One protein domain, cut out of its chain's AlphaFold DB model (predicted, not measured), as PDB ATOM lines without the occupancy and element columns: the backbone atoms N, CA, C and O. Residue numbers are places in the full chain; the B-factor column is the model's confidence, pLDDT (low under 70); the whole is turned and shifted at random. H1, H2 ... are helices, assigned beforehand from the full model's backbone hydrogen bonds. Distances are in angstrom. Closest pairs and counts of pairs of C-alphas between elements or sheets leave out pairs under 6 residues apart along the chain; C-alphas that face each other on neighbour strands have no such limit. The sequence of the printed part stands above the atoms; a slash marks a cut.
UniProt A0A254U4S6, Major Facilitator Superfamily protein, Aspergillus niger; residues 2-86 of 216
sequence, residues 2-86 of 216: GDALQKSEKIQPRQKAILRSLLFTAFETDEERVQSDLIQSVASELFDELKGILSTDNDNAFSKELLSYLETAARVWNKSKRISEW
ATOM      1  N   GLY A   2    -128.510  37.073 -29.691       69.19
ATOM      2  CA  GLY A   2    -129.402  37.452 -30.799       69.19
ATOM      3  C   GLY A   2    -129.315  38.925 -31.231       69.19
ATOM      4  O   GLY A   2    -129.424  39.214 -32.425       69.19
ATOM      5  N   ASP A   3    -129.027  39.839 -30.301       67.94
ATOM      6  CA  ASP A   3    -128.904  41.277 -30.588       67.94
ATOM      7  C   ASP A   3    -127.664  41.636 -31.402       67.94
ATOM      8  O   ASP A   3    -127.739  42.437 -32.333       67.94
ATOM      9  N   ALA A   4    -126.522  41.011 -31.104       77.50
ATOM     10  CA  ALA A   4    -125.306  41.193 -31.897       77.50
ATOM     11  C   ALA A   4    -125.527  40.700 -33.337       77.50
ATOM     12  O   ALA A   4    -125.142  41.360 -34.302       77.50
ATOM     13  N   LEU A   5    -126.236  39.577 -33.485       81.12
ATOM     14  CA  LEU A   5    -126.628  39.042 -34.785       81.12
ATOM     15  C   LEU A   5    -127.633  39.958 -35.512       81.12
ATOM     16  O   LEU A   5    -127.556  40.095 -36.731       81.12
ATOM     17  N   GLN A   6    -128.537  40.630 -34.787       77.25
ATOM     18  CA  GLN A   6    -129.462  41.621 -35.356       77.25
ATOM     19  C   GLN A   6    -128.720  42.834 -35.909       77.25
ATOM     20  O   GLN A   6    -128.965  43.210 -37.058       77.25
ATOM     21  N   LYS A   7    -127.787  43.383 -35.126       79.38
ATOM     22  CA  LYS A   7    -127.000  44.581 -35.452       79.38
ATOM     23  C   LYS A   7    -125.910  44.340 -36.505       79.38
ATOM     24  O   LYS A   7    -125.387  45.293 -37.062       79.38
ATOM     25  N   SER A   8    -125.563  43.085 -36.799       82.44
ATOM     26  CA  SER A   8    -124.538  42.761 -37.797       82.44
ATOM     27  C   SER A   8    -125.004  43.082 -39.219       82.44
ATOM     28  O   SER A   8    -125.878  42.408 -39.752       82.44
ATOM     29  N   GLU A   9    -124.399  44.059 -39.882       83.50
ATOM     30  CA  GLU A   9    -124.689  44.365 -41.294       83.50
ATOM     31  C   GLU A   9    -124.017  43.384 -42.268       83.50
ATOM     32  O   GLU A   9    -124.407  43.278 -43.425       83.50
ATOM     33  N   LYS A  10    -123.025  42.621 -41.792       86.75
ATOM     34  CA  LYS A  10    -122.205  41.720 -42.620       86.75
ATOM     35  C   LYS A  10    -122.865  40.375 -42.920       86.75
ATOM     36  O   LYS A  10    -122.386  39.642 -43.779       86.75
ATOM     37  N   ILE A  11    -123.903  40.012 -42.170       84.75
ATOM     38  CA  ILE A  11    -124.564  38.707 -42.266       84.75
ATOM     39  C   ILE A  11    -125.892  38.902 -42.987       84.75
ATOM     40  O   ILE A  11    -126.702  39.734 -42.577       84.75
ATOM     41  N   GLN A  12    -126.138  38.113 -44.030       83.81
ATOM     42  CA  GLN A  12    -127.382  38.218 -44.786       83.81
ATOM     43  C   GLN A  12    -128.589  37.838 -43.916       83.81
ATOM     44  O   GLN A  12    -128.469  36.986 -43.028       83.81
ATOM     45  N   PRO A  13    -129.783  38.395 -44.169       79.75
ATOM     46  CA  PRO A  13    -130.938  38.151 -43.311       79.75
ATOM     47  C   PRO A  13    -131.323  36.676 -43.155       79.75
ATOM     48  O   PRO A  13    -131.622  36.228 -42.047       79.75
ATOM     49  N   ARG A  14    -131.229  35.886 -44.233       79.31
ATOM     50  CA  ARG A  14    -131.456  34.434 -44.192       79.31
ATOM     51  C   ARG A  14    -130.460  33.725 -43.271       79.31
ATOM     52  O   ARG A  14    -130.852  32.895 -42.455       79.31
ATOM     53  N   GLN A  15    -129.182  34.089 -43.355       84.69
ATOM     54  CA  GLN A  15    -128.138  33.553 -42.479       84.69
ATOM     55  C   GLN A  15    -128.390  33.953 -41.021       84.69
ATOM     56  O   GLN A  15    -128.248  33.115 -40.134       84.69
ATOM     57  N   LYS A  16    -128.843  35.189 -40.762       84.88
ATOM     58  CA  LYS A  16    -129.272  35.612 -39.420       84.88
ATOM     59  C   LYS A  16    -130.424  34.752 -38.907       84.88
ATOM     60  O   LYS A  16    -130.386  34.342 -37.756       84.88
ATOM     61  N   ALA A  17    -131.436  34.471 -39.725       79.50
ATOM     62  CA  ALA A  17    -132.572  33.648 -39.313       79.50
ATOM     63  C   ALA A  17    -132.141  32.221 -38.934       79.50
ATOM     64  O   ALA A  17    -132.518  31.729 -37.872       79.50
ATOM     65  N   ILE A  18    -131.283  31.597 -39.748       84.25
ATOM     66  CA  ILE A  18    -130.726  30.265 -39.465       84.25
ATOM     67  C   ILE A  18    -129.902  30.292 -38.175       84.25
ATOM     68  O   ILE A  18    -130.129  29.481 -37.283       84.25
ATOM     69  N   LEU A  19    -128.979  31.248 -38.049       86.75
ATOM     70  CA  LEU A  19    -128.135  31.382 -36.862       86.75
ATOM     71  C   LEU A  19    -128.965  31.640 -35.601       86.75
ATOM     72  O   LEU A  19    -128.658  31.068 -34.564       86.75
ATOM     73  N   ARG A  20    -130.043  32.432 -35.681       83.12
ATOM     74  CA  ARG A  20    -130.985  32.600 -34.564       83.12
ATOM     75  C   ARG A  20    -131.635  31.295 -34.166       83.12
ATOM     76  O   ARG A  20    -131.655  30.993 -32.984       83.12
ATOM     77  N   SER A  21    -132.138  30.535 -35.135       80.69
ATOM     78  CA  SER A  21    -132.760  29.243 -34.852       80.69
ATOM     79  C   SER A  21    -131.773  28.301 -34.164       80.69
ATOM     80  O   SER A  21    -132.123  27.682 -33.169       80.69
ATOM     81  N   LEU A  22    -130.533  28.226 -34.655       86.06
ATOM     82  CA  LEU A  22    -129.496  27.371 -34.076       86.06
ATOM     83  C   LEU A  22    -129.091  27.818 -32.669       86.06
ATOM     84  O   LEU A  22    -128.957  26.981 -31.783       86.06
ATOM     85  N   LEU A  23    -128.909  29.125 -32.460       84.44
ATOM     86  CA  LEU A  23    -128.573  29.680 -31.150       84.44
ATOM     87  C   LEU A  23    -129.701  29.450 -30.143       84.44
ATOM     88  O   LEU A  23    -129.414  29.021 -29.033       84.44
ATOM     89  N   PHE A  24    -130.954  29.653 -30.554       79.31
ATOM     90  CA  PHE A  24    -132.120  29.398 -29.712       79.31
ATOM     91  C   PHE A  24    -132.181  27.929 -29.284       79.31
ATOM     92  O   PHE A  24    -132.390  27.633 -28.116       79.31
ATOM     93  N   THR A  25    -131.942  26.994 -30.210       80.25
ATOM     94  CA  THR A  25    -131.934  25.560 -29.890       80.25
ATOM     95  C   THR A  25    -130.753  25.159 -29.001       80.25
ATOM     96  O   THR A  25    -130.918  24.336 -28.109       80.25
ATOM     97  N   ALA A  26    -129.558  25.702 -29.242       86.50
ATOM     98  CA  ALA A  26    -128.351  25.303 -28.517       86.50
ATOM     99  C   ALA A  26    -128.223  25.952 -27.127       86.50
ATOM    100  O   ALA A  26    -127.614  25.363 -26.238       86.50
ATOM    101  N   PHE A  27    -128.780  27.151 -26.948       85.25
ATOM    102  CA  PHE A  27    -128.609  27.987 -25.755       85.25
ATOM    103  C   PHE A  27    -129.949  28.411 -25.149       85.25
ATOM    104  O   PHE A  27    -130.062  29.500 -24.592       85.25
ATOM    105  N   GLU A  28    -130.971  27.561 -25.252       82.06
ATOM    106  CA  GLU A  28    -132.339  27.881 -24.836       82.06
ATOM    107  C   GLU A  28    -132.412  28.411 -23.394       82.06
ATOM    108  O   GLU A  28    -133.001  29.461 -23.146       82.06
ATOM    109  N   THR A  29    -131.746  27.740 -22.451       84.31
ATOM    110  CA  THR A  29    -131.727  28.138 -21.033       84.31
ATOM    111  C   THR A  29    -131.036  29.479 -20.804       84.31
ATOM    112  O   THR A  29    -131.469  30.274 -19.971       84.31
ATOM    113  N   ASP A  30    -129.961  29.748 -21.548       85.50
ATOM    114  CA  ASP A  30    -129.241  31.017 -21.456       85.50
ATOM    115  C   ASP A  30    -130.065  32.152 -22.063       85.50
ATOM    116  O   ASP A  30    -130.052  33.267 -21.541       85.50
ATOM    117  N   GLU A  31    -130.802  31.881 -23.140       81.31
ATOM    118  CA  GLU A  31    -131.689  32.854 -23.768       81.31
ATOM    119  C   GLU A  31    -132.896  33.176 -22.882       81.31
ATOM    120  O   GLU A  31    -133.231  34.351 -22.741       81.31
ATOM    121  N   GLU A  32    -133.493  32.182 -22.218       83.12
ATOM    122  CA  GLU A  32    -134.546  32.402 -21.217       83.12
ATOM    123  C   GLU A  32    -134.045  33.252 -20.042       83.12
ATOM    124  O   GLU A  32    -134.721  34.197 -19.633       83.12
ATOM    125  N   ARG A  33    -132.837  32.972 -19.536       86.31
ATOM    126  CA  ARG A  33    -132.227  33.764 -18.459       86.31
ATOM    127  C   ARG A  33    -131.986  35.209 -18.889       86.31
ATOM    128  O   ARG A  33    -132.434  36.127 -18.214       86.31
ATOM    129  N   VAL A  34    -131.336  35.414 -20.038       84.75
ATOM    130  CA  VAL A  34    -131.066  36.759 -20.574       84.75
ATOM    131  C   VAL A  34    -132.366  37.514 -20.853       84.75
ATOM    132  O   VAL A  34    -132.433  38.720 -20.639       84.75
ATOM    133  N   GLN A  35    -133.413  36.825 -21.310       85.19
ATOM    134  CA  GLN A  35    -134.725  37.429 -21.504       85.19
ATOM    135  C   GLN A  35    -135.353  37.865 -20.176       85.19
ATOM    136  O   GLN A  35    -135.933  38.945 -20.123       85.19
ATOM    137  N   SER A  36    -135.230  37.062 -19.116       87.12
ATOM    138  CA  SER A  36    -135.695  37.430 -17.776       87.12
ATOM    139  C   SER A  36    -134.971  38.675 -17.259       87.12
ATOM    140  O   SER A  36    -135.623  39.620 -16.816       87.12
ATOM    141  N   ASP A  37    -133.642  38.712 -17.388       88.88
ATOM    142  CA  ASP A  37    -132.823  39.861 -16.986       88.88
ATOM    143  C   ASP A  37    -133.219  41.124 -17.773       88.88
ATOM    144  O   ASP A  37    -133.359  42.211 -17.211       88.88
ATOM    145  N   LEU A  38    -133.465  40.976 -19.081       88.38
ATOM    146  CA  LEU A  38    -133.910  42.069 -19.944       88.38
ATOM    147  C   LEU A  38    -135.297  42.585 -19.548       88.38
ATOM    148  O   LEU A  38    -135.496  43.795 -19.488       88.38
ATOM    149  N   ILE A  39    -136.250  41.691 -19.274       90.44
ATOM    150  CA  ILE A  39    -137.595  42.065 -18.819       90.44
ATOM    151  C   ILE A  39    -137.507  42.861 -17.524       90.44
ATOM    152  O   ILE A  39    -138.164  43.890 -17.405       90.44
ATOM    153  N   GLN A  40    -136.672  42.423 -16.582       90.19
ATOM    154  CA  GLN A  40    -136.477  43.130 -15.325       90.19
ATOM    155  C   GLN A  40    -135.869  44.525 -15.540       90.19
ATOM    156  O   GLN A  40    -136.351  45.488 -14.939       90.19
ATOM    157  N   SER A  41    -134.865  44.653 -16.416       90.19
ATOM    158  CA  SER A  41    -134.265  45.950 -16.775       90.19
ATOM    159  C   SER A  41    -135.302  46.889 -17.388       90.19
ATOM    160  O   SER A  41    -135.521  47.981 -16.879       90.19
ATOM    161  N   VAL A  42    -136.010  46.431 -18.424       88.38
ATOM    162  CA  VAL A  42    -137.002  47.236 -19.152       88.38
ATOM    163  C   VAL A  42    -138.186  47.608 -18.261       88.38
ATOM    164  O   VAL A  42    -138.656  48.739 -18.317       88.38
ATOM    165  N   ALA A  43    -138.666  46.691 -17.418       88.94
ATOM    166  CA  ALA A  43    -139.729  46.984 -16.460       88.94
ATOM    167  C   ALA A  43    -139.305  48.067 -15.459       88.94
ATOM    168  O   ALA A  43    -140.113  48.926 -15.118       88.94
ATOM    169  N   SER A  44    -138.044  48.037 -15.016       87.56
ATOM    170  CA  SER A  44    -137.491  49.037 -14.097       87.56
ATOM    171  C   SER A  44    -137.334  50.398 -14.779       87.56
ATOM    172  O   SER A  44    -137.780  51.398 -14.233       87.56
ATOM    173  N   GLU A  45    -136.787  50.430 -15.997       88.88
ATOM    174  CA  GLU A  45    -136.641  51.654 -16.799       88.88
ATOM    175  C   GLU A  45    -138.001  52.307 -17.093       88.88
ATOM    176  O   GLU A  45    -138.191  53.492 -16.831       88.88
ATOM    177  N   LEU A  46    -138.981  51.522 -17.559       86.88
ATOM    178  CA  LEU A  46    -140.346  52.003 -17.795       86.88
ATOM    179  C   LEU A  46    -141.001  52.513 -16.515       86.88
ATOM    180  O   LEU A  46    -141.720  53.509 -16.535       86.88
ATOM    181  N   PHE A  47    -140.778  51.822 -15.399       86.38
ATOM    182  CA  PHE A  47    -141.298  52.256 -14.115       86.38
ATOM    183  C   PHE A  47    -140.700  53.604 -13.695       86.38
ATOM    184  O   PHE A  47    -141.452  54.492 -13.302       86.38
ATOM    185  N   ASP A  48    -139.385  53.783 -13.826       85.62
ATOM    186  CA  ASP A  48    -138.705  55.038 -13.501       85.62
ATOM    187  C   ASP A  48    -139.190  56.202 -14.380       85.62
ATOM    188  O   ASP A  48    -139.414  57.302 -13.870       85.62
ATOM    189  N   GLU A  49    -139.428  55.961 -15.673       86.50
ATOM    190  CA  GLU A  49    -140.015  56.955 -16.581       86.50
ATOM    191  C   GLU A  49    -141.458  57.321 -16.197       86.50
ATOM    192  O   GLU A  49    -141.844  58.493 -16.227       86.50
ATOM    193  N   LEU A  50    -142.262  56.331 -15.805       84.06
ATOM    194  CA  LEU A  50    -143.677  56.515 -15.473       84.06
ATOM    195  C   LEU A  50    -143.905  57.033 -14.051       84.06
ATOM    196  O   LEU A  50    -144.980  57.558 -13.758       84.06
ATOM    197  N   LYS A  51    -142.905  56.949 -13.172       81.25
ATOM    198  CA  LYS A  51    -142.991  57.355 -11.764       81.25
ATOM    199  C   LYS A  51    -143.443  58.803 -11.569       81.25
ATOM    200  O   LYS A  51    -144.118  59.108 -10.596       81.25
ATOM    201  N   GLY A  52    -143.107  59.701 -12.498       77.50
ATOM    202  CA  GLY A  52    -143.556  61.099 -12.455       77.50
ATOM    203  C   GLY A  52    -145.047  61.303 -12.758       77.50
ATOM    204  O   GLY A  52    -145.578  62.382 -12.510       77.50
ATOM    205  N   ILE A  53    -145.710  60.286 -13.310       81.62
ATOM    206  CA  ILE A  53    -147.111  60.309 -13.755       81.62
ATOM    207  C   ILE A  53    -147.989  59.452 -12.829       81.62
ATOM    208  O   ILE A  53    -149.191  59.693 -12.708       81.62
ATOM    209  N   LEU A  54    -147.398  58.452 -12.175       77.00
ATOM    210  CA  LEU A  54    -148.082  57.546 -11.261       77.00
ATOM    211  C   LEU A  54    -148.344  58.213  -9.904       77.00
ATOM    212  O   LEU A  54    -147.543  58.989  -9.385       77.00
ATOM    213  N   SER A  55    -149.495  57.897  -9.313       73.56
ATOM    214  CA  SER A  55    -149.800  58.286  -7.937       73.56
ATOM    215  C   SER A  55    -148.909  57.498  -6.975       73.56
ATOM    216  O   SER A  55    -148.943  56.268  -6.988       73.56
ATOM    217  N   THR A  56    -148.207  58.200  -6.081       70.00
ATOM    218  CA  THR A  56    -147.220  57.639  -5.134       70.00
ATOM    219  C   THR A  56    -147.727  56.470  -4.283       70.00
ATOM    220  O   THR A  56    -146.935  55.645  -3.835       70.00
ATOM    221  N   ASP A  57    -149.041  56.369  -4.065       66.88
ATOM    222  CA  ASP A  57    -149.661  55.296  -3.278       66.88
ATOM    223  C   ASP A  57    -149.690  53.933  -3.999       66.88
ATOM    224  O   ASP A  57    -149.831  52.900  -3.345       66.88
ATOM    225  N   ASN A  58    -149.515  53.901  -5.327       69.06
ATOM    226  CA  ASN A  58    -149.631  52.682  -6.142       69.06
ATOM    227  C   ASN A  58    -148.338  52.259  -6.855       69.06
ATOM    228  O   ASN A  58    -148.329  51.236  -7.540       69.06
ATOM    229  N   ASP A  59    -147.239  52.979  -6.648       76.75
ATOM    230  CA  ASP A  59    -145.935  52.752  -7.278       76.75
ATOM    231  C   ASP A  59    -145.469  51.283  -7.206       76.75
ATOM    232  O   ASP A  59    -145.148  50.649  -8.213       76.75
ATOM    233  N   ASN A  60    -145.501  50.688  -6.011       80.38
ATOM    234  CA  ASN A  60    -145.038  49.310  -5.808       80.38
ATOM    235  C   ASN A  60    -146.012  48.260  -6.376       80.38
ATOM    236  O   ASN A  60    -145.592  47.179  -6.788       80.38
ATOM    237  N   ALA A  61    -147.315  48.553  -6.387       84.81
ATOM    238  CA  ALA A  61    -148.317  47.654  -6.955       84.81
ATOM    239  C   ALA A  61    -148.209  47.625  -8.486       84.81
ATOM    240  O   ALA A  61    -148.135  46.548  -9.074       84.81
ATOM    241  N   PHE A  62    -148.092  48.803  -9.101       85.62
ATOM    242  CA  PHE A  62    -147.931  48.952 -10.542       85.62
ATOM    243  C   PHE A  62    -146.632  48.316 -11.050       85.62
ATOM    244  O   PHE A  62    -146.663  47.564 -12.018       85.62
ATOM    245  N   SER A  63    -145.498  48.541 -10.373       86.25
ATOM    246  CA  SER A  63    -144.214  47.927 -10.749       86.25
ATOM    247  C   SER A  63    -144.296  46.392 -10.782       86.25
ATOM    248  O   SER A  63    -143.870  45.755 -11.750       86.25
ATOM    249  N   LYS A  64    -144.916  45.787  -9.761       88.00
ATOM    250  CA  LYS A  64    -145.120  44.332  -9.696       88.00
ATOM    251  C   LYS A  64    -146.061  43.825 -10.783       88.00
ATOM    252  O   LYS A  64    -145.809  42.765 -11.353       88.00
ATOM    253  N   GLU A  65    -147.133  44.559 -11.065       89.00
ATOM    254  CA  GLU A  65    -148.090  44.198 -12.111       89.00
ATOM    255  C   GLU A  65    -147.456  44.279 -13.505       89.00
ATOM    256  O   GLU A  65    -147.583  43.335 -14.284       89.00
ATOM    257  N   LEU A  66    -146.695  45.340 -13.788       88.69
ATOM    258  CA  LEU A  66    -145.953  45.511 -15.038       88.69
ATOM    259  C   LEU A  66    -144.949  44.375 -15.252       88.69
ATOM    260  O   LEU A  66    -144.913  43.774 -16.329       88.69
ATOM    261  N   LEU A  67    -144.166  44.044 -14.223       90.00
ATOM    262  CA  LEU A  67    -143.215  42.939 -14.292       90.00
ATOM    263  C   LEU A  67    -143.935  41.609 -14.561       90.00
ATOM    264  O   LEU A  67    -143.585  40.891 -15.498       90.00
ATOM    265  N   SER A  68    -144.999  41.318 -13.806       89.25
ATOM    266  CA  SER A  68    -145.786  40.090 -13.966       89.25
ATOM    267  C   SER A  68    -146.433  39.978 -15.351       89.25
ATOM    268  O   SER A  68    -146.479  38.891 -15.943       89.25
ATOM    269  N   TYR A  69    -146.903  41.103 -15.894       87.88
ATOM    270  CA  TYR A  69    -147.444  41.189 -17.243       87.88
ATOM    271  C   TYR A  69    -146.381  40.835 -18.288       87.88
ATOM    272  O   TYR A  69    -146.616  39.958 -19.124       87.88
ATOM    273  N   LEU A  70    -145.199  41.454 -18.220       88.50
ATOM    274  CA  LEU A  70    -144.115  41.227 -19.180       88.50
ATOM    275  C   LEU A  70    -143.565  39.797 -19.106       88.50
ATOM    276  O   LEU A  70    -143.380  39.157 -20.142       88.50
ATOM    277  N   GLU A  71    -143.382  39.249 -17.903       88.50
ATOM    278  CA  GLU A  71    -143.004  37.844 -17.705       88.50
ATOM    279  C   GLU A  71    -144.052  36.889 -18.287       88.50
ATOM    280  O   GLU A  71    -143.728  35.885 -18.931       88.50
ATOM    281  N   THR A  72    -145.334  37.199 -18.091       85.06
ATOM    282  CA  THR A  72    -146.432  36.398 -18.636       85.06
ATOM    283  C   THR A  72    -146.468  36.457 -20.158       85.06
ATOM    284  O   THR A  72    -146.582  35.406 -20.795       85.06
ATOM    285  N   ALA A  73    -146.306  37.641 -20.748       82.88
ATOM    286  CA  ALA A  73    -146.218  37.816 -22.193       82.88
ATOM    287  C   ALA A  73    -145.023  37.045 -22.778       82.88
ATOM    288  O   ALA A  73    -145.179  36.295 -23.744       82.88
ATOM    289  N   ALA A  74    -143.850  37.140 -22.147       83.94
ATOM    290  CA  ALA A  74    -142.650  36.419 -22.559       83.94
ATOM    291  C   ALA A  74    -142.820  34.898 -22.478       83.94
ATOM    292  O   ALA A  74    -142.441  34.180 -23.406       83.94
ATOM    293  N   ARG A  75    -143.461  34.396 -21.418       82.81
ATOM    294  CA  ARG A  75    -143.782  32.972 -21.265       82.81
ATOM    295  C   ARG A  75    -144.730  32.480 -22.358       82.81
ATOM    296  O   ARG A  75    -144.521  31.395 -22.899       82.81
ATOM    297  N   VAL A  76    -145.771  33.249 -22.686       77.38
ATOM    298  CA  VAL A  76    -146.697  32.921 -23.785       77.38
ATOM    299  C   VAL A  76    -145.954  32.912 -25.123       77.38
ATOM    300  O   VAL A  76    -146.080  31.953 -25.886       77.38
ATOM    301  N   TRP A  77    -145.106  33.911 -25.370       78.12
ATOM    302  CA  TRP A  77    -144.272  33.987 -26.568       78.12
ATOM    303  C   TRP A  77    -143.320  32.791 -26.689       78.12
ATOM    304  O   TRP A  77    -143.281  32.144 -27.733       78.12
ATOM    305  N   ASN A  78    -142.610  32.407 -25.629       76.81
ATOM    306  CA  ASN A  78    -141.703  31.256 -25.679       76.81
ATOM    307  C   ASN A  78    -142.442  29.937 -25.912       76.81
ATOM    308  O   ASN A  78    -141.978  29.111 -26.697       76.81
ATOM    309  N   LYS A  79    -143.631  29.761 -25.321       75.31
ATOM    310  CA  LYS A  79    -144.493  28.616 -25.648       75.31
ATOM    311  C   LYS A  79    -144.841  28.588 -27.134       75.31
ATOM    312  O   LYS A  79    -144.808  27.519 -27.732       75.31
ATOM    313  N   SER A  80    -145.121  29.746 -27.731       70.25
ATOM    314  CA  SER A  80    -145.459  29.833 -29.152       70.25
ATOM    315  C   SER A  80    -144.292  29.507 -30.092       70.25
ATOM    316  O   SER A  80    -144.505  28.892 -31.132       70.25
ATOM    317  N   LYS A  81    -143.048  29.826 -29.707       69.69
ATOM    318  CA  LYS A  81    -141.843  29.468 -30.479       69.69
ATOM    319  C   LYS A  81    -141.620  27.957 -30.577       69.69
ATOM    320  O   LYS A  81    -140.989  27.497 -31.520       69.69
ATOM    321  N   ARG A  82    -142.110  27.197 -29.593       67.94
ATOM    322  CA  ARG A  82    -141.962  25.734 -29.505       67.94
ATOM    323  C   ARG A  82    -143.065  24.969 -30.244       67.94
ATOM    324  O   ARG A  82    -143.106  23.742 -30.174       67.94
ATOM    325  N   ILE A  83    -143.984  25.669 -30.908       64.81
ATOM    326  CA  ILE A  83    -145.094  25.043 -31.623       64.81
ATOM    327  C   ILE A  83    -144.554  24.317 -32.864       64.81
ATOM    328  O   ILE A  83    -143.920  24.920 -33.725       64.81
ATOM    329  N   SER A  84    -144.831  23.014 -32.960       58.88
ATOM    330  CA  SER A  84    -144.563  22.176 -34.140       58.88
ATOM    331  C   SER A  84    -145.709  22.190 -35.162       58.88
ATOM    332  O   SER A  84    -145.692  21.443 -36.138       58.88
ATOM    333  N   GLU A  85    -146.733  23.002 -34.911       62.06
ATOM    334  CA  GLU A  85    -147.933  23.112 -35.732       62.06
ATOM    335  C   GLU A  85    -147.705  24.030 -36.939       62.06
ATOM    336  O   GLU A  85    -146.838  24.906 -36.952       62.06
ATOM    337  N   TRP A  86    -148.518  23.828 -37.971       54.81
ATOM    338  CA  TRP A  86    -148.441  24.599 -39.203       54.81
ATOM    339  C   TRP A  86    -148.932  26.032 -38.997       54.81
ATOM    340  O   TRP A  86    -150.066  26.262 -38.579       54.81
TER     341      TRP A  86
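AT A GLANCE: This is residues 2 to 86 of the 216 residues of the protein "Major Facilitator Superfamily protein" of Aspergillus niger (UniProt A0A254U4S6). A long helical hairpin, H3 and H4, makes the longest axis, and a smaller helical hairpin, H1 and H2, sits at the end of H3 away from the turn, with H2 and H3 making a corner like an L. The two long helices touch over part of their length and stand slightly askew, while the small hairpin comes close to H3 alone and stays apart from H4. The printed part has 85 residues with four named helices, in the order H1, H2, H3, H4, and no named strand; its class is all helix. The whole is loose, with a radius of gyration of the C-alphas of 16.7 A, and elongated, spanning 49 by 32 by 22 A.

IN THESE COORDINATES: Begin with H3, residues 28 to 50: find C-alpha 28 at (-132.339, 27.881, -24.836), and from there the helix runs 32.2 A to C-alpha 50 at (-143.677, 56.515, -15.473). After residues 51 to 58 comes H4, residues 59 to 81, which is 33.1 A long and ends at C-alpha 81 at (-141.843, 29.468, -30.479). Before H3 look for H2, residues 13 to 26, 19.8 A from first to last C-alpha. The printed part begins with H1, residues 2 to 7, 8.8 A long, whose C-alpha 2 is at (-129.402, 37.452, -30.799).

HOW THE PARTS SIT: H3 and H4 form a helical hairpin and run opposite ways. Their tilt is shallow at 33 degrees, only just short of steep. They touch, H4 with its residues 63 to 71 alone; look at the closest C-alphas, those of Ala 43 and Leu 67, 5.8 A apart. Before H3 along the printed part, H2 is close to H3 but not clearly touching it: their closest C-alphas, those of Phe 24 and Glu 31, are 6.9 A apart. Their lines are only just about perpendicular, at 73 degrees. H1 and H2 form the second helical hairpin: they touch, with the C-alphas of Gly 2 and Arg 20 closest at 6.3 A, and run opposite ways at a shallow tilt of 20 degrees. H1 is apart from H3 and from H4, and H2 is apart from H4. In H1, H2, H3 and H4 every O i to N i+4 pair is within hydrogen-bond range.

THE WHOLE: The two C-alphas farthest apart are those of Gln 12 and Asp 57, 50.1 A, and from Gly 2 to Trp 86 the C-alphas are 24.5 A apart. The printed part has no cut. The links H1 to H2 and H2 to H3 are tight, and the link H3 to H4, with 8 residues, is short; no link is long. The mean pLDDT of the printed part is 81.4; look for values under 70 at residues 2 to 3, 57 to 58 and 81 to 86.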